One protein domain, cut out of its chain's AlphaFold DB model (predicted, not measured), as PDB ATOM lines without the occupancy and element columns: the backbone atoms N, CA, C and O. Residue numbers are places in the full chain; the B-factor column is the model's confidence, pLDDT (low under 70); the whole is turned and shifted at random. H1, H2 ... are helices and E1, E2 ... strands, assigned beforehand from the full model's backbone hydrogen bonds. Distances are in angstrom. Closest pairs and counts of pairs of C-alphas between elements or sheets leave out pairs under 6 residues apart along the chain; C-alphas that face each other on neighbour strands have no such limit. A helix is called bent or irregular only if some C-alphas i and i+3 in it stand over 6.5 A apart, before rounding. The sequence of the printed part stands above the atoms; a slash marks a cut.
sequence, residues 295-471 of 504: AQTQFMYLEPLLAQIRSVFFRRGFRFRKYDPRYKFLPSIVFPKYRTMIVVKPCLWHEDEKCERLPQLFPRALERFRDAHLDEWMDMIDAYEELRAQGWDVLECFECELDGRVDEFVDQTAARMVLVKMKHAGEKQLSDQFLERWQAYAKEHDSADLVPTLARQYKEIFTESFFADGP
ATOM      1  N   ALA A 295      68.761  66.061  22.229       61.19
ATOM      2  CA  ALA A 295      69.395  66.323  20.938       61.19
ATOM      3  C   ALA A 295      68.810  67.556  20.213       61.19
ATOM      4  O   ALA A 295      69.544  68.324  19.584       61.19
ATOM      5  N   GLN A 296      67.496  67.788  20.308       63.00
ATOM      6  CA  GLN A 296      66.843  68.967  19.722       63.00
ATOM      7  C   GLN A 296      67.207  70.250  20.476       63.00
ATOM      8  O   GLN A 296      67.473  71.286  19.856       63.00
ATOM      9  N   THR A 297      67.270  70.175  21.804       61.03
ATOM     10  CA  THR A 297      67.685  71.291  22.659       61.03
ATOM     11  C   THR A 297      69.152  71.653  22.407       61.03
ATOM     12  O   THR A 297      69.472  72.826  22.196       61.03
ATOM     13  N   GLN A 298      70.031  70.651  22.309       62.94
ATOM     14  CA  GLN A 298      71.439  70.822  21.940       62.94
ATOM     15  C   GLN A 298      71.600  71.465  20.560       62.94
ATOM     16  O   GLN A 298      72.375  72.412  20.411       62.94
ATOM     17  N   PHE A 299      70.843  70.999  19.562       64.62
ATOM     18  CA  PHE A 299      70.854  71.563  18.212       64.62
ATOM     19  C   PHE A 299      70.531  73.060  18.221       64.62
ATOM     20  O   PHE A 299      71.276  73.858  17.661       64.62
ATOM     21  N   MET A 300      69.433  73.461  18.863       61.72
ATOM     22  CA  MET A 300      68.992  74.858  18.843       61.72
ATOM     23  C   MET A 300      69.943  75.793  19.592       61.72
ATOM     24  O   MET A 300      70.132  76.935  19.167       61.72
ATOM     25  N   TYR A 301      70.523  75.316  20.691       70.25
ATOM     26  CA  TYR A 301      71.379  76.109  21.565       70.25
ATOM     27  C   TYR A 301      72.808  76.257  21.009       70.25
ATOM     28  O   TYR A 301      73.347  77.361  20.980       70.25
ATOM     29  N   LEU A 302      73.401  75.180  20.482       75.56
ATOM     30  CA  LEU A 302      74.810  75.161  20.063       75.56
ATOM     31  C   LEU A 302      75.050  75.539  18.597       75.56
ATOM     32  O   LEU A 302      76.205  75.715  18.203       75.56
ATOM     33  N   GLU A 303      74.011  75.667  17.765       80.50
ATOM     34  CA  GLU A 303      74.169  75.888  16.318       80.50
ATOM     35  C   GLU A 303      75.104  77.065  15.958       80.50
ATOM     36  O   GLU A 303      75.915  76.880  15.043       80.50
ATOM     37  N   PRO A 304      75.082  78.235  16.642       80.31
ATOM     38  CA  PRO A 304      76.010  79.328  16.347       80.31
ATOM     39  C   PRO A 304      77.482  78.950  16.559       80.31
ATOM     40  O   PRO A 304      78.306  79.208  15.681       80.31
ATOM     41  N   LEU A 305      77.812  78.307  17.684       80.75
ATOM     42  CA  LEU A 305      79.168  77.843  17.990       80.75
ATOM     43  C   LEU A 305      79.591  76.732  17.024       80.75
ATOM     44  O   LEU A 305      80.650  76.794  16.397       80.75
ATOM     45  N   LEU A 306      78.717  75.748  16.814       83.81
ATOM     46  CA  LEU A 306      78.965  74.643  15.895       83.81
ATOM     47  C   LEU A 306      79.162  75.123  14.458       83.81
ATOM     48  O   LEU A 306      79.911  74.499  13.707       83.81
ATOM     49  N   ALA A 307      78.503  76.203  14.035       82.88
ATOM     50  CA  ALA A 307      78.727  76.798  12.720       82.88
ATOM     51  C   ALA A 307      80.144  77.375  12.587       82.88
ATOM     52  O   ALA A 307      80.755  77.220  11.527       82.88
ATOM     53  N   GLN A 308      80.683  77.981  13.649       85.31
ATOM     54  CA  GLN A 308      82.058  78.484  13.676       85.31
ATOM     55  C   GLN A 308      83.066  77.337  13.564       85.31
ATOM     56  O   GLN A 308      83.872  77.345  12.634       85.31
ATOM     57  N   ILE A 309      82.943  76.308  14.408       86.25
ATOM     58  CA  ILE A 309      83.813  75.117  14.387       86.25
ATOM     59  C   ILE A 309      83.811  74.469  12.994       86.25
ATOM     60  O   ILE A 309      84.856  74.251  12.380       86.25
ATOM     61  N   ARG A 310      82.617  74.222  12.440       88.31
ATOM     62  CA  ARG A 310      82.443  73.658  11.091       88.31
ATOM     63  C   ARG A 310      83.093  74.522  10.012       88.31
ATOM     64  O   ARG A 310      83.677  73.986   9.070       88.31
ATOM     65  N   SER A 311      82.987  75.845  10.132       82.62
ATOM     66  CA  SER A 311      83.606  76.781   9.194       82.62
ATOM     67  C   SER A 311      85.131  76.693   9.242       82.62
ATOM     68  O   SER A 311      85.756  76.622   8.185       82.62
ATOM     69  N   VAL A 312      85.729  76.630  10.435       81.94
ATOM     70  CA  VAL A 312      87.183  76.478  10.598       81.94
ATOM     71  C   VAL A 312      87.649  75.147  10.007       81.94
ATOM     72  O   VAL A 312      88.507  75.161   9.126       81.94
ATOM     73  N   PHE A 313      87.031  74.013  10.363       83.56
ATOM     74  CA  PHE A 313      87.373  72.708   9.770       83.56
ATOM     75  C   PHE A 313      87.289  72.718   8.240       83.56
ATOM     76  O   PHE A 313      88.162  72.176   7.560       83.56
ATOM     77  N   PHE A 314      86.255  73.355   7.682       82.81
ATOM     78  CA  PHE A 314      86.097  73.478   6.235       82.81
ATOM     79  C   PHE A 314      87.207  74.331   5.607       82.81
ATOM     80  O   PHE A 314      87.750  73.941   4.572       82.81
ATOM     81  N   ARG A 315      87.574  75.463   6.228       76.94
ATOM     82  CA  ARG A 315      88.698  76.309   5.784       76.94
ATOM     83  C   ARG A 315      90.031  75.564   5.839       76.94
ATOM     84  O   ARG A 315      90.836  75.721   4.930       76.94
ATOM     85  N   ARG A 316      90.227  74.707   6.847       73.12
ATOM     86  CA  ARG A 316      91.397  73.823   6.991       73.12
ATOM     87  C   ARG A 316      91.357  72.595   6.054       73.12
ATOM     88  O   ARG A 316      92.269  71.781   6.071       73.12
ATOM     89  N   GLY A 317      90.327  72.456   5.211       77.94
ATOM     90  CA  GLY A 317      90.247  71.435   4.156       77.94
ATOM     91  C   GLY A 317      89.595  70.109   4.562       77.94
ATOM     92  O   GLY A 317      89.517  69.189   3.742       77.94
ATOM     93  N   PHE A 318      89.078  69.995   5.786       82.50
ATOM     94  CA  PHE A 318      88.426  68.775   6.248       82.50
ATOM     95  C   PHE A 318      87.002  68.632   5.696       82.50
ATOM     96  O   PHE A 318      86.275  69.601   5.451       82.50
ATOM     97  N   ARG A 319      86.583  67.377   5.502       85.44
ATOM     98  CA  ARG A 319      85.215  67.008   5.121       85.44
ATOM     99  C   ARG A 319      84.576  66.227   6.254       85.44
ATOM    100  O   ARG A 319      85.158  65.260   6.735       85.44
ATOM    101  N   PHE A 320      83.370  66.629   6.626       91.31
ATOM    102  CA  PHE A 320      82.620  66.040   7.725       91.31
ATOM    103  C   PHE A 320      81.140  65.912   7.380       91.31
ATOM    104  O   PHE A 320      80.637  66.550   6.449       91.31
ATOM    105  N   ARG A 321      80.444  65.089   8.160       88.81
ATOM    106  CA  ARG A 321      78.983  65.047   8.219       88.81
ATOM    107  C   ARG A 321      78.523  65.858   9.430       88.81
ATOM    108  O   ARG A 321      79.192  65.868  10.458       88.81
ATOM    109  N   LYS A 322      77.408  66.565   9.273       88.50
ATOM    110  CA  LYS A 322      76.750  67.357  10.319       88.50
ATOM    111  C   LYS A 322      75.547  66.558  10.815       88.50
ATOM    112  O   LYS A 322      74.761  66.159   9.958       88.50
ATOM    113  N   TYR A 323      75.409  66.384  12.133       84.19
ATOM    114  CA  TYR A 323      74.273  65.701  12.778       84.19
ATOM    115  C   TYR A 323      73.876  64.416  12.050       84.19
ATOM    116  O   TYR A 323      72.797  64.326  11.467       84.19
ATOM    117  N   ASP A 324      74.804  63.460  11.992       85.50
ATOM    118  CA  ASP A 324      74.586  62.228  11.236       85.50
ATOM    119  C   ASP A 324      73.497  61.375  11.923       85.50
ATOM    120  O   ASP A 324      73.735  60.886  13.030       85.50
ATOM    121  N   PRO A 325      72.315  61.179  11.295       80.69
ATOM    122  CA  PRO A 325      71.172  60.499  11.913       80.69
ATOM    123  C   PRO A 325      71.375  58.992  12.079       80.69
ATOM    124  O   PRO A 325      70.504  58.307  12.603       80.69
ATOM    125  N   ARG A 326      72.505  58.452  11.615       82.88
ATOM    126  CA  ARG A 326      72.877  57.048  11.823       82.88
ATOM    127  C   ARG A 326      73.208  56.731  13.279       82.88
ATOM    128  O   ARG A 326      73.195  55.560  13.641       82.88
ATOM    129  N   TYR A 327      73.526  57.743  14.083       82.81
ATOM    130  CA  TYR A 327      73.883  57.585  15.488       82.81
ATOM    131  C   TYR A 327      72.767  58.139  16.371       82.81
ATOM    132  O   TYR A 327      72.249  59.226  16.105       82.81
ATOM    133  N   LYS A 328      72.424  57.402  17.435       73.12
ATOM    134  CA  LYS A 328      71.287  57.713  18.318       73.12
ATOM    135  C   LYS A 328      71.369  59.115  18.939       73.12
ATOM    136  O   LYS A 328      70.357  59.797  19.027       73.12
ATOM    137  N   PHE A 329      72.573  59.572  19.285       76.19
ATOM    138  CA  PHE A 329      72.810  60.856  19.956       76.19
ATOM    139  C   PHE A 329      73.128  62.034  19.016       76.19
ATOM    140  O   PHE A 329      73.488  63.106  19.492       76.19
ATOM    141  N   LEU A 330      73.012  61.862  17.690       82.00
ATOM    142  CA  LEU A 330      73.222  62.929  16.693       82.00
ATOM    143  C   LEU A 330      74.524  63.741  16.909       82.00
ATOM    144  O   LEU A 330      74.470  64.942  17.190       82.00
ATOM    145  N   PRO A 331      75.708  63.125  16.726       85.31
ATOM    146  CA  PRO A 331      77.000  63.788  16.907       85.31
ATOM    147  C   PRO A 331      77.078  65.114  16.151       85.31
ATOM    148  O   PRO A 331      76.662  65.217  14.989       85.31
ATOM    149  N   SER A 332      77.667  66.128  16.787       87.69
ATOM    150  CA  SER A 332      77.741  67.475  16.222       87.69
ATOM    151  C   SER A 332      78.507  67.490  14.896       87.69
ATOM    152  O   SER A 332      78.062  68.101  13.916       87.69
ATOM    153  N   ILE A 333      79.648  66.794  14.848       91.31
ATOM    154  CA  ILE A 333      80.499  66.658  13.660       91.31
ATOM    155  C   ILE A 333      81.042  65.227  13.587       91.31
ATOM    156  O   ILE A 333      81.582  64.714  14.560       91.31
ATOM    157  N   VAL A 334      80.945  64.587  12.420       92.44
ATOM    158  CA  VAL A 334      81.481  63.234  12.186       92.44
ATOM    159  C   VAL A 334      82.505  63.253  11.060       92.44
ATOM    160  O   VAL A 334      82.230  63.770   9.970       92.44
ATOM    161  N   PHE A 335      83.650  62.612  11.285       91.81
ATOM    162  CA  PHE A 335      84.732  62.421  10.321       91.81
ATOM    163  C   PHE A 335      84.924  60.931   9.988       91.81
ATOM    164  O   PHE A 335      85.846  60.294  10.502       91.81
ATOM    165  N   PRO A 336      84.125  60.351   9.065       88.62
ATOM    166  CA  PRO A 336      84.181  58.914   8.780       88.62
ATOM    167  C   PRO A 336      85.554  58.427   8.305       88.62
ATOM    168  O   PRO A 336      85.954  57.315   8.623       88.62
ATOM    169  N   LYS A 337      86.294  59.270   7.566       83.88
ATOM    170  CA  LYS A 337      87.643  58.951   7.064       83.88
ATOM    171  C   LYS A 337      88.659  58.731   8.191       83.88
ATOM    172  O   LYS A 337      89.610  57.985   7.998       83.88
ATOM    173  N   TYR A 338      88.476  59.409   9.320       83.25
ATOM    174  CA  TYR A 338      89.414  59.405  10.442       83.25
ATOM    175  C   TYR A 338      88.893  58.589  11.629       83.25
ATOM    176  O   TYR A 338      89.575  58.503  12.637       83.25
ATOM    177  N   ARG A 339      87.692  57.997  11.507       88.19
ATOM    178  CA  ARG A 339      86.968  57.350  12.612       88.19
ATOM    179  C   ARG A 339      86.847  58.240  13.854       88.19
ATOM    180  O   ARG A 339      86.860  57.748  14.971       88.19
ATOM    181  N   THR A 340      86.661  59.544  13.656       90.31
ATOM    182  CA  THR A 340      86.539  60.515  14.755       90.31
ATOM    183  C   THR A 340      85.163  61.172  14.754       90.31
ATOM    184  O   THR A 340      84.634  61.521  13.692       90.31
ATOM    185  N   MET A 341      84.588  61.368  15.936       93.19
ATOM    186  CA  MET A 341      83.361  62.131  16.167       93.19
ATOM    187  C   MET A 341      83.627  63.240  17.177       93.19
ATOM    188  O   MET A 341      84.372  63.039  18.128       93.19
ATOM    189  N   ILE A 342      83.001  64.393  16.975       90.94
ATOM    190  CA  ILE A 342      83.007  65.498  17.929       90.94
ATOM    191  C   ILE A 342      81.587  65.692  18.435       90.94
ATOM    192  O   ILE A 342      80.656  65.914  17.648       90.94
ATOM    193  N   VAL A 343      81.457  65.660  19.752       89.00
ATOM    194  CA  VAL A 343      80.253  66.001  20.490       89.00
ATOM    195  C   VAL A 343      80.546  67.255  21.302       89.00
ATOM    196  O   VAL A 343      81.368  67.243  22.217       89.00
ATOM    197  N   VAL A 344      79.855  68.342  20.960       85.56
ATOM    198  CA  VAL A 344      79.852  69.556  21.779       85.56
ATOM    199  C   VAL A 344      78.647  69.501  22.705       85.56
ATOM    200  O   VAL A 344      77.510  69.396  22.241       85.56
ATOM    201  N   LYS A 345      78.895  69.571  24.009       81.94
ATOM    202  CA  LYS A 345      77.889  69.536  25.068       81.94
ATOM    203  C   LYS A 345      77.563  70.965  25.521       81.94
ATOM    204  O   LYS A 345      78.468  71.791  25.662       81.94
ATOM    205  N   PRO A 346      76.285  71.304  25.747       76.00
ATOM    206  CA  PRO A 346      75.933  72.610  26.278       76.00
ATOM    207  C   PRO A 346      76.344  72.689  27.748       76.00
ATOM    208  O   PRO A 346      76.231  71.701  28.476       76.00
ATOM    209  N   CYS A 347      76.741  73.879  28.208       74.62
ATOM    210  CA  CYS A 347      77.075  74.113  29.618       74.62
ATOM    211  C   CYS A 347      75.917  73.801  30.576       74.62
ATOM    212  O   CYS A 347      76.136  73.682  31.768       74.62
ATOM    213  N   LEU A 348      74.694  73.608  30.074       70.94
ATOM    214  CA  LEU A 348      73.544  73.167  30.866       70.94
ATOM    215  C   LEU A 348      73.804  71.863  31.645       70.94
ATOM    216  O   LEU A 348      73.240  71.700  32.720       70.94
ATOM    217  N   TRP A 349      74.671  70.974  31.152       69.81
ATOM    218  CA  TRP A 349      75.054  69.713  31.816       69.81
ATOM    219  C   TRP A 349      76.378  69.787  32.570       69.81
ATOM    220  O   TRP A 349      76.874  68.777  33.054       69.81
ATOM    221  N   HIS A 350      76.994  70.962  32.613       69.00
ATOM    222  CA  HIS A 350      78.260  71.137  33.303       69.00
ATOM    223  C   HIS A 350      77.971  71.346  34.796       69.00
ATOM    224  O   HIS A 350      77.097  72.130  35.160       69.00
ATOM    225  N   GLU A 351      78.620  70.590  35.673       55.62
ATOM    226  CA  GLU A 351      78.416  70.697  37.130       55.62
ATOM    227  C   GLU A 351      79.551  71.455  37.826       55.62
ATOM    228  O   GLU A 351      79.434  71.788  39.001       55.62
ATOM    229  N   ASP A 352      80.615  71.801  37.095       58.22
ATOM    230  CA  ASP A 352      81.786  72.443  37.681       58.22
ATOM    231  C   ASP A 352      81.521  73.903  38.074       58.22
ATOM    232  O   ASP A 352      81.079  74.728  37.266       58.22
ATOM    233  N   GLU A 353      81.957  74.255  39.285       49.44
ATOM    234  CA  GLU A 353      81.966  75.622  39.834       49.44
ATOM    235  C   GLU A 353      82.725  76.631  38.951       49.44
ATOM    236  O   GLU A 353      82.513  77.839  39.043       49.44
ATOM    237  N   LYS A 354      83.604  76.148  38.063       52.38
ATOM    238  CA  LYS A 354      84.436  76.966  37.163       52.38
ATOM    239  C   LYS A 354      83.709  77.440  35.903       52.38
ATOM    240  O   LYS A 354      84.292  78.154  35.089       52.38
ATOM    241  N   CYS A 355      82.457  77.039  35.696       61.16
ATOM    242  CA  CYS A 355      81.693  77.473  34.537       61.16
ATOM    243  C   CYS A 355      81.026  78.830  34.792       61.16
ATOM    244  O   CYS A 355      79.898  78.902  35.270       61.16
ATOM    245  N   GLU A 356      81.682  79.922  34.397       57.12
ATOM    246  CA  GLU A 356      81.190  81.304  34.584       57.12
ATOM    247  C   GLU A 356      79.804  81.583  33.955       57.12
ATOM    248  O   GLU A 356      79.138  82.568  34.281       57.12
ATOM    249  N   ARG A 357      79.351  80.712  33.042       56.97
ATOM    250  CA  ARG A 357      78.076  80.837  32.317       56.97
ATOM    251  C   ARG A 357      76.870  80.270  33.071       56.97
ATOM    252  O   ARG A 357      75.746  80.687  32.800       56.97
ATOM    253  N   LEU A 358      77.080  79.325  33.983       51.31
ATOM    254  CA  LEU A 358      76.018  78.607  34.699       51.31
ATOM    255  C   LEU A 358      75.324  79.396  35.823       51.31
ATOM    256  O   LEU A 358      74.098  79.306  35.901       51.31
ATOM    257  N   PRO A 359      76.024  80.220  36.630       47.72
ATOM    258  CA  PRO A 359      75.412  81.007  37.708       47.72
ATOM    259  C   PRO A 359      74.312  81.982  37.252       47.72
ATOM    260  O   PRO A 359      73.587  82.533  38.074       47.72
ATOM    261  N   GLN A 360      74.189  82.215  35.943       49.53
ATOM    262  CA  GLN A 360      73.258  83.162  35.323       49.53
ATOM    263  C   GLN A 360      71.899  82.523  34.969       49.53
ATOM    264  O   GLN A 360      70.972  83.222  34.556       49.53
ATOM    265  N   LEU A 361      71.766  81.198  35.096       49.88
ATOM    266  CA  LEU A 361      70.537  80.452  34.817       49.88
ATOM    267  C   LEU A 361      69.753  80.224  36.112       49.88
ATOM    268  O   LEU A 361      70.328  79.858  37.128       49.88
ATOM    269  N   PHE A 362      68.429  80.400  36.065       56.28
ATOM    270  CA  PHE A 362      67.527  80.113  37.186       56.28
ATOM    271  C   PHE A 362      67.758  78.680  37.717       56.28
ATOM    272  O   PHE A 362      67.340  77.735  37.037       56.28
ATOM    273  N   PRO A 363      68.351  78.491  38.916       59.06
ATOM    274  CA  PRO A 363      68.847  77.181  39.360       59.06
ATOM    275  C   PRO A 363      67.771  76.086  39.340       59.06
ATOM    276  O   PRO A 363      67.952  75.031  38.743       59.06
ATOM    277  N   ARG A 364      66.564  76.410  39.820       55.31
ATOM    278  CA  ARG A 364      65.411  75.489  39.837       55.31
ATOM    279  C   ARG A 364      64.911  75.070  38.449       55.31
ATOM    280  O   ARG A 364      64.270  74.032  38.308       55.31
ATOM    281  N   ALA A 365      65.097  75.897  37.420       57.84
ATOM    282  CA  ALA A 365      64.691  75.551  36.055       57.84
ATOM    283  C   ALA A 365      65.729  74.651  35.372       57.84
ATOM    284  O   ALA A 365      65.356  73.816  34.551       57.84
ATOM    285  N   LEU A 366      67.001  74.827  35.732       66.00
ATOM    286  CA  LEU A 366      68.116  74.016  35.269       66.00
ATOM    287  C   LEU A 366      68.074  72.609  35.876       66.00
ATOM    288  O   LEU A 366      68.170  71.643  35.127       66.00
ATOM    289  N   GLU A 367      67.853  72.497  37.187       66.88
ATOM    290  CA  GLU A 367      67.658  71.214  37.882       66.88
ATOM    291  C   GLU A 367      66.525  70.415  37.233       66.88
ATOM    292  O   GLU A 367      66.747  69.335  36.701       66.88
ATOM    293  N   ARG A 368      65.339  71.025  37.095       67.12
ATOM    294  CA  ARG A 368      64.192  70.393  36.419       67.12
ATOM    295  C   ARG A 368      64.471  69.979  34.973       67.12
ATOM    296  O   ARG A 368      63.818  69.071  34.470       67.12
ATOM    297  N   PHE A 369      65.354  70.687  34.266       70.44
ATOM    298  CA  PHE A 369      65.760  70.302  32.915       70.44
ATOM    299  C   PHE A 369      66.679  69.078  32.945       70.44
ATOM    300  O   PHE A 369      66.460  68.169  32.148       70.44
ATOM    301  N   ARG A 370      67.664  69.051  33.852       73.50
ATOM    302  CA  ARG A 370      68.582  67.918  34.034       73.50
ATOM    303  C   ARG A 370      67.818  66.663  34.438       73.50
ATOM    304  O   ARG A 370      67.946  65.654  33.756       73.50
ATOM    305  N   ASP A 371      66.944  66.771  35.434       75.56
ATOM    306  CA  ASP A 371      66.119  65.657  35.915       75.56
ATOM    307  C   ASP A 371      65.264  65.063  34.789       75.56
ATOM    308  O   ASP A 371      65.191  63.850  34.624       75.56
ATOM    309  N   ALA A 372      64.648  65.917  33.964       74.44
ATOM    310  CA  ALA A 372      63.772  65.476  32.880       74.44
ATOM    311  C   ALA A 372      64.501  64.805  31.700       74.44
ATOM    312  O   ALA A 372      63.839  64.193  30.866       74.44
ATOM    313  N   HIS A 373      65.826  64.944  31.592       76.12
ATOM    314  CA  HIS A 373      66.616  64.438  30.461       76.12
ATOM    315  C   HIS A 373      67.783  63.547  30.904       76.12
ATOM    316  O   HIS A 373      68.672  63.270  30.097       76.12
ATOM    317  N   LEU A 374      67.814  63.137  32.176       80.19
ATOM    318  CA  LEU A 374      68.912  62.358  32.741       80.19
ATOM    319  C   LEU A 374      69.069  61.020  32.013       80.19
ATOM    320  O   LEU A 374      70.175  60.692  31.595       80.19
ATOM    321  N   ASP A 375      67.964  60.315  31.770       80.19
ATOM    322  CA  ASP A 375      67.969  59.033  31.057       80.19
ATOM    323  C   ASP A 375      68.523  59.185  29.630       80.19
ATOM    324  O   ASP A 375      69.421  58.452  29.223       80.19
ATOM    325  N   GLU A 376      68.075  60.207  28.884       78.00
ATOM    326  CA  GLU A 376      68.586  60.491  27.532       78.00
ATOM    327  C   GLU A 376      70.082  60.854  27.535       78.00
ATOM    328  O   GLU A 376      70.798  60.602  26.560       78.00
ATOM    329  N   TRP A 377      70.561  61.483  28.610       79.81
ATOM    330  CA  TRP A 377      71.971  61.814  28.795       79.81
ATOM    331  C   TRP A 377      72.810  60.580  29.149       79.81
ATOM    332  O   TRP A 377      73.916  60.439  28.626       79.81
ATOM    333  N   MET A 378      72.290  59.670  29.973       82.19
ATOM    334  CA  MET A 378      72.945  58.397  30.293       82.19
ATOM    335  C   MET A 378      73.031  57.492  29.058       82.19
ATOM    336  O   MET A 378      74.128  57.072  28.700       82.19
ATOM    337  N   ASP A 379      71.932  57.328  28.315       82.88
ATOM    338  CA  ASP A 379      71.901  56.579  27.048       82.88
ATOM    339  C   ASP A 379      72.927  57.106  26.029       82.88
ATOM    340  O   ASP A 379      73.521  56.364  25.240       82.88
ATOM    341  N   MET A 380      73.123  58.426  26.012       82.31
ATOM    342  CA  MET A 380      74.119  59.080  25.173       82.31
ATOM    343  C   MET A 380      75.546  58.717  25.602       82.31
ATOM    344  O   MET A 380      76.379  58.466  24.729       82.31
ATOM    345  N   ILE A 381      75.835  58.716  26.906       84.12
ATOM    346  CA  ILE A 381      77.153  58.351  27.443       84.12
ATOM    347  C   ILE A 381      77.470  56.892  27.105       84.12
ATOM    348  O   ILE A 381      78.537  56.628  26.547       84.12
ATOM    349  N   ASP A 382      76.527  55.977  27.320       87.31
ATOM    350  CA  ASP A 382      76.697  54.555  27.002       87.31
ATOM    351  C   ASP A 382      76.989  54.352  25.507       87.31
ATOM    352  O   ASP A 382      77.919  53.641  25.114       87.31
ATOM    353  N   ALA A 383      76.276  55.076  24.637       86.62
ATOM    354  CA  ALA A 383      76.523  55.041  23.198       86.62
ATOM    355  C   ALA A 383      77.930  55.544  22.806       86.62
ATOM    356  O   ALA A 383      78.458  55.146  21.759       86.62
ATOM    357  N   TYR A 384      78.560  56.417  23.601       86.81
ATOM    358  CA  TYR A 384      79.950  56.831  23.369       86.81
ATOM    359  C   TYR A 384      80.917  55.697  23.654       86.81
ATOM    360  O   TYR A 384      81.850  55.486  22.875       86.81
ATOM    361  N   GLU A 385      80.698  54.971  24.743       87.69
ATOM    362  CA  GLU A 385      81.528  53.835  25.130       87.69
ATOM    363  C   GLU A 385      81.425  52.700  24.111       87.69
ATOM    364  O   GLU A 385      82.452  52.186  23.659       87.69
ATOM    365  N   GLU A 386      80.215  52.399  23.634       89.75
ATOM    366  CA  GLU A 386      79.998  51.429  22.555       89.75
ATOM    367  C   GLU A 386      80.761  51.805  21.276       89.75
ATOM    368  O   GLU A 386      81.400  50.960  20.639       89.75
ATOM    369  N   LEU A 387      80.727  53.079  20.880       89.50
ATOM    370  CA  LEU A 387      81.447  53.551  19.698       89.50
ATOM    371  C   LEU A 387      82.962  53.523  19.897       89.50
ATOM    372  O   LEU A 387      83.688  53.144  18.973       89.50
ATOM    373  N   ARG A 388      83.449  53.871  21.092       89.56
ATOM    374  CA  ARG A 388      84.870  53.751  21.448       89.56
ATOM    375  C   ARG A 388      85.342  52.305  21.361       89.56
ATOM    376  O   ARG A 388      86.386  52.052  20.759       89.56
ATOM    377  N   ALA A 389      84.545  51.354  21.848       88.06
ATOM    378  CA  ALA A 389      84.829  49.923  21.732       88.06
ATOM    379  C   ALA A 389      84.877  49.445  20.267       88.06
ATOM    380  O   ALA A 389      85.681  48.586  19.913       88.06
ATOM    381  N   GLN A 390      84.086  50.055  19.380       87.38
ATOM    382  CA  GLN A 390      84.130  49.814  17.929       87.38
ATOM    383  C   GLN A 390      85.326  50.488  17.223       87.38
ATOM    384  O   GLN A 390      85.450  50.418  15.994       87.38
ATOM    385  N   GLY A 391      86.210  51.148  17.975       85.56
ATOM    386  CA  GLY A 391      87.381  51.844  17.456       85.56
ATOM    387  C   GLY A 391      87.066  53.219  16.873       85.56
ATOM    388  O   GLY A 391      87.770  53.655  15.965       85.56
ATOM    389  N   TRP A 392      86.010  53.890  17.334       90.25
ATOM    390  CA  TRP A 392      85.811  55.313  17.061       90.25
ATOM    391  C   TRP A 392      86.469  56.172  18.136       90.25
ATOM    392  O   TRP A 392      86.376  55.898  19.327       90.25
ATOM    393  N   ASP A 393      87.074  57.275  17.719       90.94
ATOM    394  CA  ASP A 393      87.532  58.317  18.624       90.94
ATOM    395  C   ASP A 393      86.401  59.330  18.853       90.94
ATOM    396  O   ASP A 393      86.064  60.110  17.960       90.94
ATOM    397  N   VAL A 394      85.773  59.285  20.028       91.06
ATOM    398  CA  VAL A 394      84.669  60.183  20.405       91.06
ATOM    399  C   VAL A 394      85.211  61.295  21.300       91.06
ATOM    400  O   VAL A 394      85.572  61.049  22.454       91.06
ATOM    401  N   LEU A 395      85.270  62.508  20.747       89.12
ATOM    402  CA  LEU A 395      85.728  63.726  21.410       89.12
ATOM    403  C   LEU A 395      84.550  64.456  22.034       89.12
ATOM    404  O   LEU A 395      83.639  64.890  21.329       89.12
ATOM    405  N   GLU A 396      84.605  64.614  23.346       88.06
ATOM    406  CA  GLU A 396      83.617  65.344  24.124       88.06
ATOM    407  C   GLU A 396      84.230  66.672  24.561       88.06
ATOM    408  O   GLU A 396      85.358  66.700  25.046       88.06
ATOM    409  N   CYS A 397      83.508  67.769  24.357       84.75
ATOM    410  CA  CYS A 397      83.917  69.091  24.826       84.75
ATOM    411  C   CYS A 397      82.691  69.916  25.201       84.75
ATOM    412  O   CYS A 397      81.616  69.752  24.611       84.75
ATOM    413  N   PHE A 398      82.837  70.807  26.172       82.69
ATOM    414  CA  PHE A 398      81.768  71.714  26.578       82.69
ATOM    415  C   PHE A 398      81.839  73.046  25.831       82.69
ATOM    416  O   PHE A 398      82.889  73.517  25.403       82.69
ATOM    417  N   GLU A 399      80.691  73.704  25.693       80.69
ATOM    418  CA  GLU A 399      80.589  75.012  25.039       80.69
ATOM    419  C   GLU A 399      81.500  76.084  25.676       80.69
ATOM    420  O   GLU A 399      82.039  76.934  24.966       80.69
ATOM    421  N   CYS A 400      81.670  76.071  27.002       77.38
ATOM    422  CA  CYS A 400      82.544  77.001  27.727       77.38
ATOM    423  C   CYS A 400      84.025  76.769  27.418       77.38
ATOM    424  O   CYS A 400      84.802  77.720  27.394       77.38
ATOM    425  N   GLU A 401      84.421  75.535  27.111       76.38
ATOM    426  CA  GLU A 401      85.804  75.212  26.760       76.38
ATOM    427  C   GLU A 401      86.193  75.819  25.407       76.38
ATOM    428  O   GLU A 401      87.350  76.161  25.178       76.38
ATOM    429  N   LEU A 402      85.215  76.023  24.527       78.19
ATOM    430  CA  LEU A 402      85.427  76.492  23.162       78.19
ATOM    431  C   LEU A 402      85.361  78.017  23.012       78.19
ATOM    432  O   LEU A 402      85.622  78.525  21.918       78.19
ATOM    433  N   ASP A 403      85.018  78.758  24.070       71.75
ATOM    434  CA  ASP A 403      84.928  80.216  23.989       71.75
ATOM    435  C   ASP A 403      86.299  80.834  23.702       71.75
ATOM    436  O   ASP A 403      87.270  80.578  24.410       71.75
ATOM    437  N   GLY A 404      86.402  81.593  22.610       73.12
ATOM    438  CA  GLY A 404      87.665  82.185  22.149       73.12
ATOM    439  C   GLY A 404      88.748  81.198  21.678       73.12
ATOM    440  O   GLY A 404      89.772  81.651  21.177       73.12
ATOM    441  N   ARG A 405      88.532  79.877  21.774       75.62
ATOM    442  CA  ARG A 405      89.546  78.828  21.516       75.62
ATOM    443  C   ARG A 405      89.200  77.884  20.363       75.62
ATOM    444  O   ARG A 405      89.744  76.790  20.246       75.62
ATOM    445  N   VAL A 406      88.286  78.293  19.484       78.25
ATOM    446  CA  VAL A 406      87.795  77.442  18.386       78.25
ATOM    447  C   VAL A 406      88.913  77.008  17.433       78.25
ATOM    448  O   VAL A 406      88.942  75.846  17.036       78.25
ATOM    449  N   ASP A 407      89.816  77.916  17.046       73.88
ATOM    450  CA  ASP A 407      90.914  77.577  16.132       73.88
ATOM    451  C   ASP A 407      91.885  76.573  16.776       73.88
ATOM    452  O   ASP A 407      92.186  75.546  16.174       73.88
ATOM    453  N   GLU A 408      92.279  76.799  18.032       74.94
ATOM    454  CA  GLU A 408      93.135  75.885  18.798       74.94
ATOM    455  C   GLU A 408      92.510  74.487  18.935       74.94
ATOM    456  O   GLU A 408      93.151  73.479  18.633       74.94
ATOM    457  N   PHE A 409      91.230  74.421  19.310       80.75
ATOM    458  CA  PHE A 409      90.494  73.163  19.420       80.75
ATOM    459  C   PHE A 409      90.469  72.388  18.098       80.75
ATOM    460  O   PHE A 409      90.670  71.168  18.073       80.75
ATOM    461  N   VAL A 410      90.229  73.079  16.981       78.81
ATOM    462  CA  VAL A 410      90.219  72.460  15.649       78.81
ATOM    463  C   VAL A 410      91.588  71.883  15.310       78.81
ATOM    464  O   VAL A 410      91.666  70.802  14.724       78.81
ATOM    465  N   ASP A 411      92.653  72.560  15.713       71.75
ATOM    466  CA  ASP A 411      94.019  72.193  15.367       71.75
ATOM    467  C   ASP A 411      94.506  70.993  16.179       71.75
ATOM    468  O   ASP A 411      95.038  70.033  15.614       71.75
ATOM    469  N   GLN A 412      94.207  70.979  17.477       74.75
ATOM    470  CA  GLN A 412      94.409  69.814  18.342       74.75
ATOM    471  C   GLN A 412      93.585  68.612  17.862       74.75
ATOM    472  O   GLN A 412      94.085  67.487  17.777       74.75
ATOM    473  N   THR A 413      92.331  68.847  17.468       80.06
ATOM    474  CA  THR A 413      91.465  67.788  16.940       80.06
ATOM    475  C   THR A 413      92.004  67.232  15.623       80.06
ATOM    476  O   THR A 413      92.044  66.018  15.433       80.06
ATOM    477  N   ALA A 414      92.477  68.093  14.722       75.31
ATOM    478  CA  ALA A 414      93.088  67.686  13.462       75.31
ATOM    479  C   ALA A 414      94.339  66.820  13.680       75.31
ATOM    480  O   ALA A 414      94.490  65.799  13.003       75.31
ATOM    481  N   ALA A 415      95.200  67.180  14.638       69.31
ATOM    482  CA  ALA A 415      96.357  66.370  15.025       69.31
ATOM    483  C   ALA A 415      95.929  64.981  15.514       69.31
ATOM    484  O   ALA A 415      96.423  63.954  15.037       69.31
ATOM    485  N   ARG A 416      94.943  64.942  16.414       76.81
ATOM    486  CA  ARG A 416      94.408  63.696  16.966       76.81
ATOM    487  C   ARG A 416      93.796  62.795  15.896       76.81
ATOM    488  O   ARG A 416      94.061  61.597  15.887       76.81
ATOM    489  N   MET A 417      93.055  63.358  14.945       81.06
ATOM    490  CA  MET A 417      92.484  62.608  13.820       81.06
ATOM    491  C   MET A 417      93.557  61.904  12.976       81.06
ATOM    492  O   MET A 417      93.347  60.782  12.508       81.06
ATOM    493  N   VAL A 418      94.709  62.546  12.767       74.62
ATOM    494  CA  VAL A 418      95.843  61.945  12.047       74.62
ATOM    495  C   VAL A 418      96.438  60.784  12.844       74.62
ATOM    496  O   VAL A 418      96.626  59.703  12.285       74.62
ATOM    497  N   LEU A 419      96.641  60.969  14.150       69.19
ATOM    498  CA  LEU A 419      97.139  59.925  15.049       69.19
ATOM    499  C   LEU A 419      96.217  58.704  15.097       69.19
ATOM    500  O   LEU A 419      96.683  57.573  14.986       69.19
ATOM    501  N   VAL A 420      94.907  58.920  15.222       74.75
ATOM    502  CA  VAL A 420      93.902  57.843  15.214       74.75
ATOM    503  C   VAL A 420      93.971  57.065  13.904       74.75
ATOM    504  O   VAL A 420      93.997  55.834  13.907       74.75
ATOM    505  N   LYS A 421      94.094  57.768  12.773       76.12
ATOM    506  CA  LYS A 421      94.249  57.129  11.464       76.12
ATOM    507  C   LYS A 421      95.520  56.267  11.382       76.12
ATOM    508  O   LYS A 421      95.432  55.150  10.881       76.12
ATOM    509  N   MET A 422      96.660  56.757  11.872       69.50
ATOM    510  CA  MET A 422      97.931  56.007  11.904       69.50
ATOM    511  C   MET A 422      97.837  54.770  12.807       69.50
ATOM    512  O   MET A 422      98.225  53.675  12.404       69.50
ATOM    513  N   LYS A 423      97.222  54.902  13.989       72.31
ATOM    514  CA  LYS A 423      96.986  53.774  14.904       72.31
ATOM    515  C   LYS A 423      96.127  52.688  14.259       72.31
ATOM    516  O   LYS A 423      96.459  51.511  14.360       72.31
ATOM    517  N   HIS A 424      95.066  53.066  13.545       71.19
ATOM    518  CA  HIS A 424      94.242  52.102  12.807       71.19
ATOM    519  C   HIS A 424      94.954  51.458  11.613       71.19
ATOM    520  O   HIS A 424      94.554  50.370  11.206       71.19
ATOM    521  N   ALA A 425      95.984  52.098  11.057       70.12
ATOM    522  CA  ALA A 425      96.820  51.522  10.008       70.12
ATOM    523  C   ALA A 425      97.889  50.547  10.549       70.12
ATOM    524  O   ALA A 425      98.575  49.911   9.758       70.12
ATOM    525  N   GLY A 426      98.024  50.401  11.876       69.31
ATOM    526  CA  GLY A 426      99.053  49.563  12.506       69.31
ATOM    527  C   GLY A 426     100.429  50.236  12.617       69.31
ATOM    528  O   GLY A 426     101.398  49.599  13.016       69.31
ATOM    529  N   GLU A 427     100.522  51.530  12.313       65.06
ATOM    530  CA  GLU A 427     101.772  52.294  12.222       65.06
ATOM    531  C   GLU A 427     102.168  52.915  13.578       65.06
ATOM    532  O   GLU A 427     102.218  54.136  13.746       65.06
ATOM    533  N   LYS A 428     102.426  52.072  14.588       65.38
ATOM    534  CA  LYS A 428     102.642  52.532  15.974       65.38
ATOM    535  C   LYS A 428     103.853  53.469  16.111       65.38
ATOM    536  O   LYS A 428     103.727  54.554  16.670       65.38
ATOM    537  N   GLN A 429     104.980  53.099  15.507       66.94
ATOM    538  CA  GLN A 429     106.231  53.863  15.566       66.94
ATOM    539  C   GLN A 429     106.117  55.251  14.909       66.94
ATOM    540  O   GLN A 429     106.625  56.232  15.445       66.94
ATOM    541  N   LEU A 430     105.393  55.357  13.787       64.88
ATOM    542  CA  LEU A 430     105.141  56.637  13.114       64.88
ATOM    543  C   LEU A 430     104.195  57.528  13.920       64.88
ATOM    544  O   LEU A 430     104.351  58.749  13.924       64.88
ATOM    545  N   SER A 431     103.230  56.924  14.621       65.12
ATOM    546  CA  SER A 431     102.311  57.671  15.476       65.12
ATOM    547  C   SER A 431     103.017  58.296  16.683       65.12
ATOM    548  O   SER A 431     102.734  59.448  17.013       65.12
ATOM    549  N   ASP A 432     103.978  57.587  17.282       70.12
ATOM    550  CA  ASP A 432     104.737  58.077  18.437       70.12
ATOM    551  C   ASP A 432     105.713  59.198  18.018       70.12
ATOM    552  O   ASP A 432     105.714  60.273  18.618       70.12
ATOM    553  N   GLN A 433     106.437  59.022  16.901       70.62
ATOM    554  CA  GLN A 433     107.323  60.057  16.336       70.62
ATOM    555  C   GLN A 433     106.577  61.340  15.941       70.62
ATOM    556  O   GLN A 433     107.072  62.454  16.137       70.62
ATOM    557  N   PHE A 434     105.381  61.202  15.363       69.88
ATOM    558  CA  PHE A 434     104.538  62.346  15.025       69.88
ATOM    559  C   PHE A 434     104.066  63.088  16.276       69.88
ATOM    560  O   PHE A 434     104.087  64.318  16.296       69.88
ATOM    561  N   LEU A 435     103.652  62.354  17.313       67.25
ATOM    562  CA  LEU A 435     103.167  62.944  18.557       67.25
ATOM    563  C   LEU A 435     104.254  63.779  19.244       67.25
ATOM    564  O   LEU A 435     103.977  64.911  19.633       67.25
ATOM    565  N   GLU A 436     105.482  63.265  19.338       73.44
ATOM    566  CA  GLU A 436     106.619  63.992  19.923       73.44
ATOM    567  C   GLU A 436     106.938  65.281  19.151       73.44
ATOM    568  O   GLU A 436     107.012  66.363  19.742       73.44
ATOM    569  N   ARG A 437     107.060  65.194  17.817       71.94
ATOM    570  CA  ARG A 437     107.315  66.359  16.947       71.94
ATOM    571  C   ARG A 437     106.211  67.410  17.048       71.94
ATOM    572  O   ARG A 437     106.501  68.607  17.064       71.94
ATOM    573  N   TRP A 438     104.957  66.972  17.129       67.81
ATOM    574  CA  TRP A 438     103.823  67.876  17.269       67.81
ATOM    575  C   TRP A 438     103.803  68.567  18.634       67.81
ATOM    576  O   TRP A 438     103.626  69.782  18.689       67.81
ATOM    577  N   GLN A 439     104.024  67.832  19.728       69.81
ATOM    578  CA  GLN A 439     104.047  68.401  21.078       69.81
ATOM    579  C   GLN A 439     105.173  69.422  21.265       69.81
ATOM    580  O   GLN A 439     104.963  70.434  21.932       69.81
ATOM    581  N   ALA A 440     106.347  69.184  20.675       73.88
ATOM    582  CA  ALA A 440     107.440  70.154  20.675       73.88
ATOM    583  C   ALA A 440     107.044  71.441  19.931       73.88
ATOM    584  O   ALA A 440     107.174  72.534  20.473       73.88
ATOM    585  N   TYR A 441     106.465  71.311  18.734       65.31
ATOM    586  CA  TYR A 441     106.051  72.458  17.924       65.31
ATOM    587  C   TYR A 441     104.918  73.270  18.568       65.31
ATOM    588  O   TYR A 441     104.970  74.497  18.591       65.31
ATOM    589  N   ALA A 442     103.920  72.586  19.135       64.69
ATOM    590  CA  ALA A 442     102.771  73.211  19.787       64.69
ATOM    591  C   ALA A 442     103.140  74.020  21.042       64.69
ATOM    592  O   ALA A 442     102.384  74.901  21.430       64.69
ATOM    593  N   LYS A 443     104.291  73.744  21.671       70.06
ATOM    594  CA  LYS A 443     104.807  74.549  22.791       70.06
ATOM    595  C   LYS A 443     105.438  75.869  22.344       70.06
ATOM    596  O   LYS A 443     105.505  76.797  23.139       70.06
ATOM    597  N   GLU A 444     105.923  75.934  21.109       66.81
ATOM    598  CA  GLU A 444     106.722  77.056  20.605       66.81
ATOM    599  C   GLU A 444     105.936  77.992  19.675       66.81
ATOM    600  O   GLU A 444     106.375  79.113  19.433       66.81
ATOM    601  N   HIS A 445     104.797  77.546  19.132       61.31
ATOM    602  CA  HIS A 445     104.086  78.243  18.057       61.31
ATOM    603  C   HIS A 445     102.595  78.436  18.355       61.31
ATOM    604  O   HIS A 445     101.934  77.567  18.925       61.31
ATOM    605  N   ASP A 446     102.058  79.572  17.902       58.34
ATOM    606  CA  ASP A 446     100.649  79.943  18.039       58.34
ATOM    607  C   ASP A 446      99.708  79.060  17.198       58.34
ATOM    608  O   ASP A 446     100.070  78.524  16.146       58.34
ATOM    609  N   SER A 447      98.445  78.970  17.634       53.50
ATOM    610  CA  SER A 447      97.442  78.060  17.055       53.50
ATOM    611  C   SER A 447      97.262  78.197  15.536       53.50
ATOM    612  O   SER A 447      97.157  77.196  14.835       53.50
ATOM    613  N   ALA A 448      97.312  79.410  14.982       50.12
ATOM    614  CA  ALA A 448      97.048  79.655  13.561       50.12
ATOM    615  C   ALA A 448      97.967  78.879  12.587       50.12
ATOM    616  O   ALA A 448      97.515  78.512  11.497       50.12
ATOM    617  N   ASP A 449      99.205  78.568  12.987       55.66
ATOM    618  CA  ASP A 449     100.199  77.888  12.144       55.66
ATOM    619  C   ASP A 449     100.232  76.360  12.339       55.66
ATOM    620  O   ASP A 449     100.885  75.638  11.577       55.66
ATOM    621  N   LEU A 450      99.470  75.830  13.303       57.91
ATOM    622  CA  LEU A 450      99.541  74.421  13.692       57.91
ATOM    623  C   LEU A 450      99.064  73.461  12.596       57.91
ATOM    624  O   LEU A 450      99.728  72.458  12.357       57.91
ATOM    625  N   VAL A 451      97.958  73.721  11.886       51.66
ATOM    626  CA  VAL A 451      97.439  72.758  10.879       51.66
ATOM    627  C   VAL A 451      98.241  72.714   9.583       51.66
ATOM    628  O   VAL A 451      98.497  71.607   9.100       51.66
ATOM    629  N   PRO A 452      98.653  73.847   8.980       54.50
ATOM    630  CA  PRO A 452      99.551  73.807   7.829       54.50
ATOM    631  C   PRO A 452     100.859  73.067   8.144       54.50
ATOM    632  O   PRO A 452     101.345  72.304   7.304       54.50
ATOM    633  N   THR A 453     101.391  73.237   9.358       60.41
ATOM    634  CA  THR A 453     102.597  72.538   9.820       60.41
ATOM    635  C   THR A 453     102.333  71.069  10.145       60.41
ATOM    636  O   THR A 453     103.102  70.227   9.701       60.41
ATOM    637  N   LEU A 454     101.214  70.717  10.784       56.34
ATOM    638  CA  LEU A 454     100.764  69.328  10.981       56.34
ATOM    639  C   LEU A 454     100.657  68.574   9.655       56.34
ATOM    640  O   LEU A 454     101.124  67.444   9.533       56.34
ATOM    641  N   ALA A 455     100.068  69.204   8.637       54.97
ATOM    642  CA  ALA A 455      99.978  68.629   7.301       54.97
ATOM    643  C   ALA A 455     101.365  68.447   6.662       54.97
ATOM    644  O   ALA A 455     101.572  67.474   5.937       54.97
ATOM    645  N   ARG A 456     102.315  69.355   6.936       59.38
ATOM    646  CA  ARG A 456     103.709  69.259   6.479       59.38
ATOM    647  C   ARG A 456     104.474  68.154   7.206       59.38
ATOM    648  O   ARG A 456     105.036  67.309   6.525       59.38
ATOM    649  N   GLN A 457     104.435  68.105   8.535       58.88
ATOM    650  CA  GLN A 457     105.102  67.085   9.350       58.88
ATOM    651  C   GLN A 457     104.535  65.690   9.085       58.88
ATOM    652  O   GLN A 457     105.300  64.749   8.901       58.88
ATOM    653  N   TYR A 458     103.206  65.553   8.974       55.47
ATOM    654  CA  TYR A 458     102.584  64.305   8.521       55.47
ATOM    655  C   TYR A 458     103.137  63.896   7.157       55.47
ATOM    656  O   TYR A 458     103.485  62.740   6.959       55.47
ATOM    657  N   LYS A 459     103.243  64.845   6.217       54.16
ATOM    658  CA  LYS A 459     103.765  64.583   4.874       54.16
ATOM    659  C   LYS A 459     105.239  64.185   4.902       54.16
ATOM    660  O   LYS A 459     105.572  63.257   4.185       54.16
ATOM    661  N   GLU A 460     106.071  64.850   5.701       60.81
ATOM    662  CA  GLU A 460     107.503  64.570   5.865       60.81
ATOM    663  C   GLU A 460     107.727  63.188   6.472       60.81
ATOM    664  O   GLU A 460     108.368  62.368   5.827       60.81
ATOM    665  N   ILE A 461     107.102  62.886   7.615       57.75
ATOM    666  CA  ILE A 461     107.185  61.576   8.287       57.75
ATOM    667  C   ILE A 461     106.658  60.469   7.373       57.75
ATOM    668  O   ILE A 461     107.287  59.422   7.229       57.75
ATOM    669  N   PHE A 462     105.533  60.721   6.695       51.59
ATOM    670  CA  PHE A 462     104.989  59.779   5.727       51.59
ATOM    671  C   PHE A 462     105.957  59.568   4.560       51.59
ATOM    672  O   PHE A 462     106.174  58.431   4.179       51.59
ATOM    673  N   THR A 463     106.587  60.611   4.003       53.16
ATOM    674  CA  THR A 463     107.590  60.440   2.936       53.16
ATOM    675  C   THR A 463     108.882  59.778   3.414       53.16
ATOM    676  O   THR A 463     109.402  58.929   2.702       53.16
ATOM    677  N   GLU A 464     109.394  60.133   4.593       55.38
ATOM    678  CA  GLU A 464     110.615  59.561   5.180       55.38
ATOM    679  C   GLU A 464     110.452  58.052   5.398       55.38
ATOM    680  O   GLU A 464     111.327  57.282   5.010       55.38
ATOM    681  N   SER A 465     109.296  57.621   5.911       48.53
ATOM    682  CA  SER A 465     108.958  56.202   6.060       48.53
ATOM    683  C   SER A 465     108.631  55.517   4.730       48.53
ATOM    684  O   SER A 465     109.116  54.421   4.469       48.53
ATOM    685  N   PHE A 466     107.880  56.172   3.839       45.31
ATOM    686  CA  PHE A 466     107.473  55.604   2.546       45.31
ATOM    687  C   PHE A 466     108.658  55.293   1.623       45.31
ATOM    688  O   PHE A 466     108.600  54.344   0.846       45.31
ATOM    689  N   PHE A 467     109.738  56.078   1.688       45.69
ATOM    690  CA  PHE A 467     110.956  55.820   0.913       45.69
ATOM    691  C   PHE A 467     111.969  54.915   1.633       45.69
ATOM    692  O   PHE A 467     112.936  54.498   0.995       45.69
ATOM    693  N   ALA A 468     111.751  54.587   2.910       46.50
ATOM    694  CA  ALA A 468     112.571  53.626   3.644       46.50
ATOM    695  C   ALA A 468     112.185  52.162   3.337       46.50
ATOM    696  O   ALA A 468     113.071  51.316   3.266       46.50
ATOM    697  N   ASP A 469     110.903  51.879   3.063       39.72
ATOM    698  CA  ASP A 469     110.367  50.503   2.968       39.72
ATOM    699  C   ASP A 469     110.147  49.954   1.533       39.72
ATOM    700  O   ASP A 469     109.510  48.918   1.336       39.72
ATOM    701  N   GLY A 470     110.709  50.583   0.495       39.97
ATOM    702  CA  GLY A 470     110.611  50.087  -0.892       39.97
ATOM    703  C   GLY A 470     109.244  50.330  -1.573       39.97
ATOM    704  O   GLY A 470     108.372  50.999  -1.021       39.97
ATOM    705  N   PRO A 471     109.040  49.878  -2.833       37.53
ATOM    706  CA  PRO A 471     107.958  50.374  -3.682       37.53
ATOM    707  C   PRO A 471     106.598  49.773  -3.302       37.53
ATOM    708  O   PRO A 471     106.186  48.736  -3.820       37.53
TER     709      PRO A 471
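Overview. This is residues 295 to 471 of the 504 residues of the protein "Very short patch repair endonuclease" of Aeriscardovia aeriphila (UniProt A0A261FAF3). A small sheet of three strands has helices H1 and H4 over one face, and H4 also belongs to an up-and-down bundle with H5 and H6 that makes one end of an elongated body. H3 only grazes the sheet, H2 lies toward the other end beside a long unnamed stretch, and residues 466 to 471 stick out. The printed part has 177 residues, ordered H1 E1 E2 H2 H3 E3 H4 H5 H6; the class is mostly helix, and the sheet, E1 E2 E3, is mixed. The whole is compact, with a radius of gyration of the C-alphas of 18.4 A and spans of 64 by 34 by 26 A.

Arrangement. Inner strand E2, residues 340 to 345, forms an antiparallel hairpin with edge strand E1, residues 333 to 335, where N 335 and O 340 are 2.8 A apart. E2 is parallel to edge strand E3, residues 393 to 398, where N 343 and O 395 are 2.8 A apart. H4, residues 406 to 424, is the hub; its height over the sheet is 9.1 A, and it runs along the strands, at 23 degrees to E2 on the local plane. H1, residues 295 to 315, is on the same face, giving two layers, helices over a sheet; it touches H4 about perpendicular, at 83 degrees, with residues 308 to 313 alone, closest at C-alphas 309 and 406, 6.1 A. H5, residues 428 to 444, forms a helical hairpin with H4 at a shallow tilt of 17 degrees, closest at C-alphas 419 and 431, 5.7 A. H6, residues 447 to 466, touches H4 the same way at 17 degrees, closest at C-alphas 408 and 447, 5.1 A. H3, residues 374 to 389, comes closest to E3 at C-alphas 384 and 394, 6.5 A. H2, residues 363 to 372, touches no helix and meets H3 only through their link; E2, H2 H3, E3 form a strand-helix-strand unit with a right-handed crossover. Every O i to N i+4 pair is within hydrogen-bond range in H2, H3 and H4, against 15 of 17 in H1, 12 of 13 in H5 and 14 of 16 in H6.

Along the chain. H1 begins at C-alpha 295, (69.395, 66.323, 20.938), and spans 26.5 A; it is irregular, with C-alphas 301 and 304 7.7 A apart. H3 spans 23.0 A, H4 26.7 A and H5 25.3 A. H6 spans 28.6 A, ends at C-alpha 466, (107.473, 55.604, 2.546), and is irregular, with C-alphas 448 and 451 7.4 A apart.

Size, cuts and confidence. The C-alphas farthest apart, of Arg 364 and Gly 470, are 65.9 A apart. The printed part has no cut; H1 to E1 and E2 to H2 are long links. Mean pLDDT of the printed part is 72.3, with 69 residues under 70, among them 349 to 368 and 444 to 471.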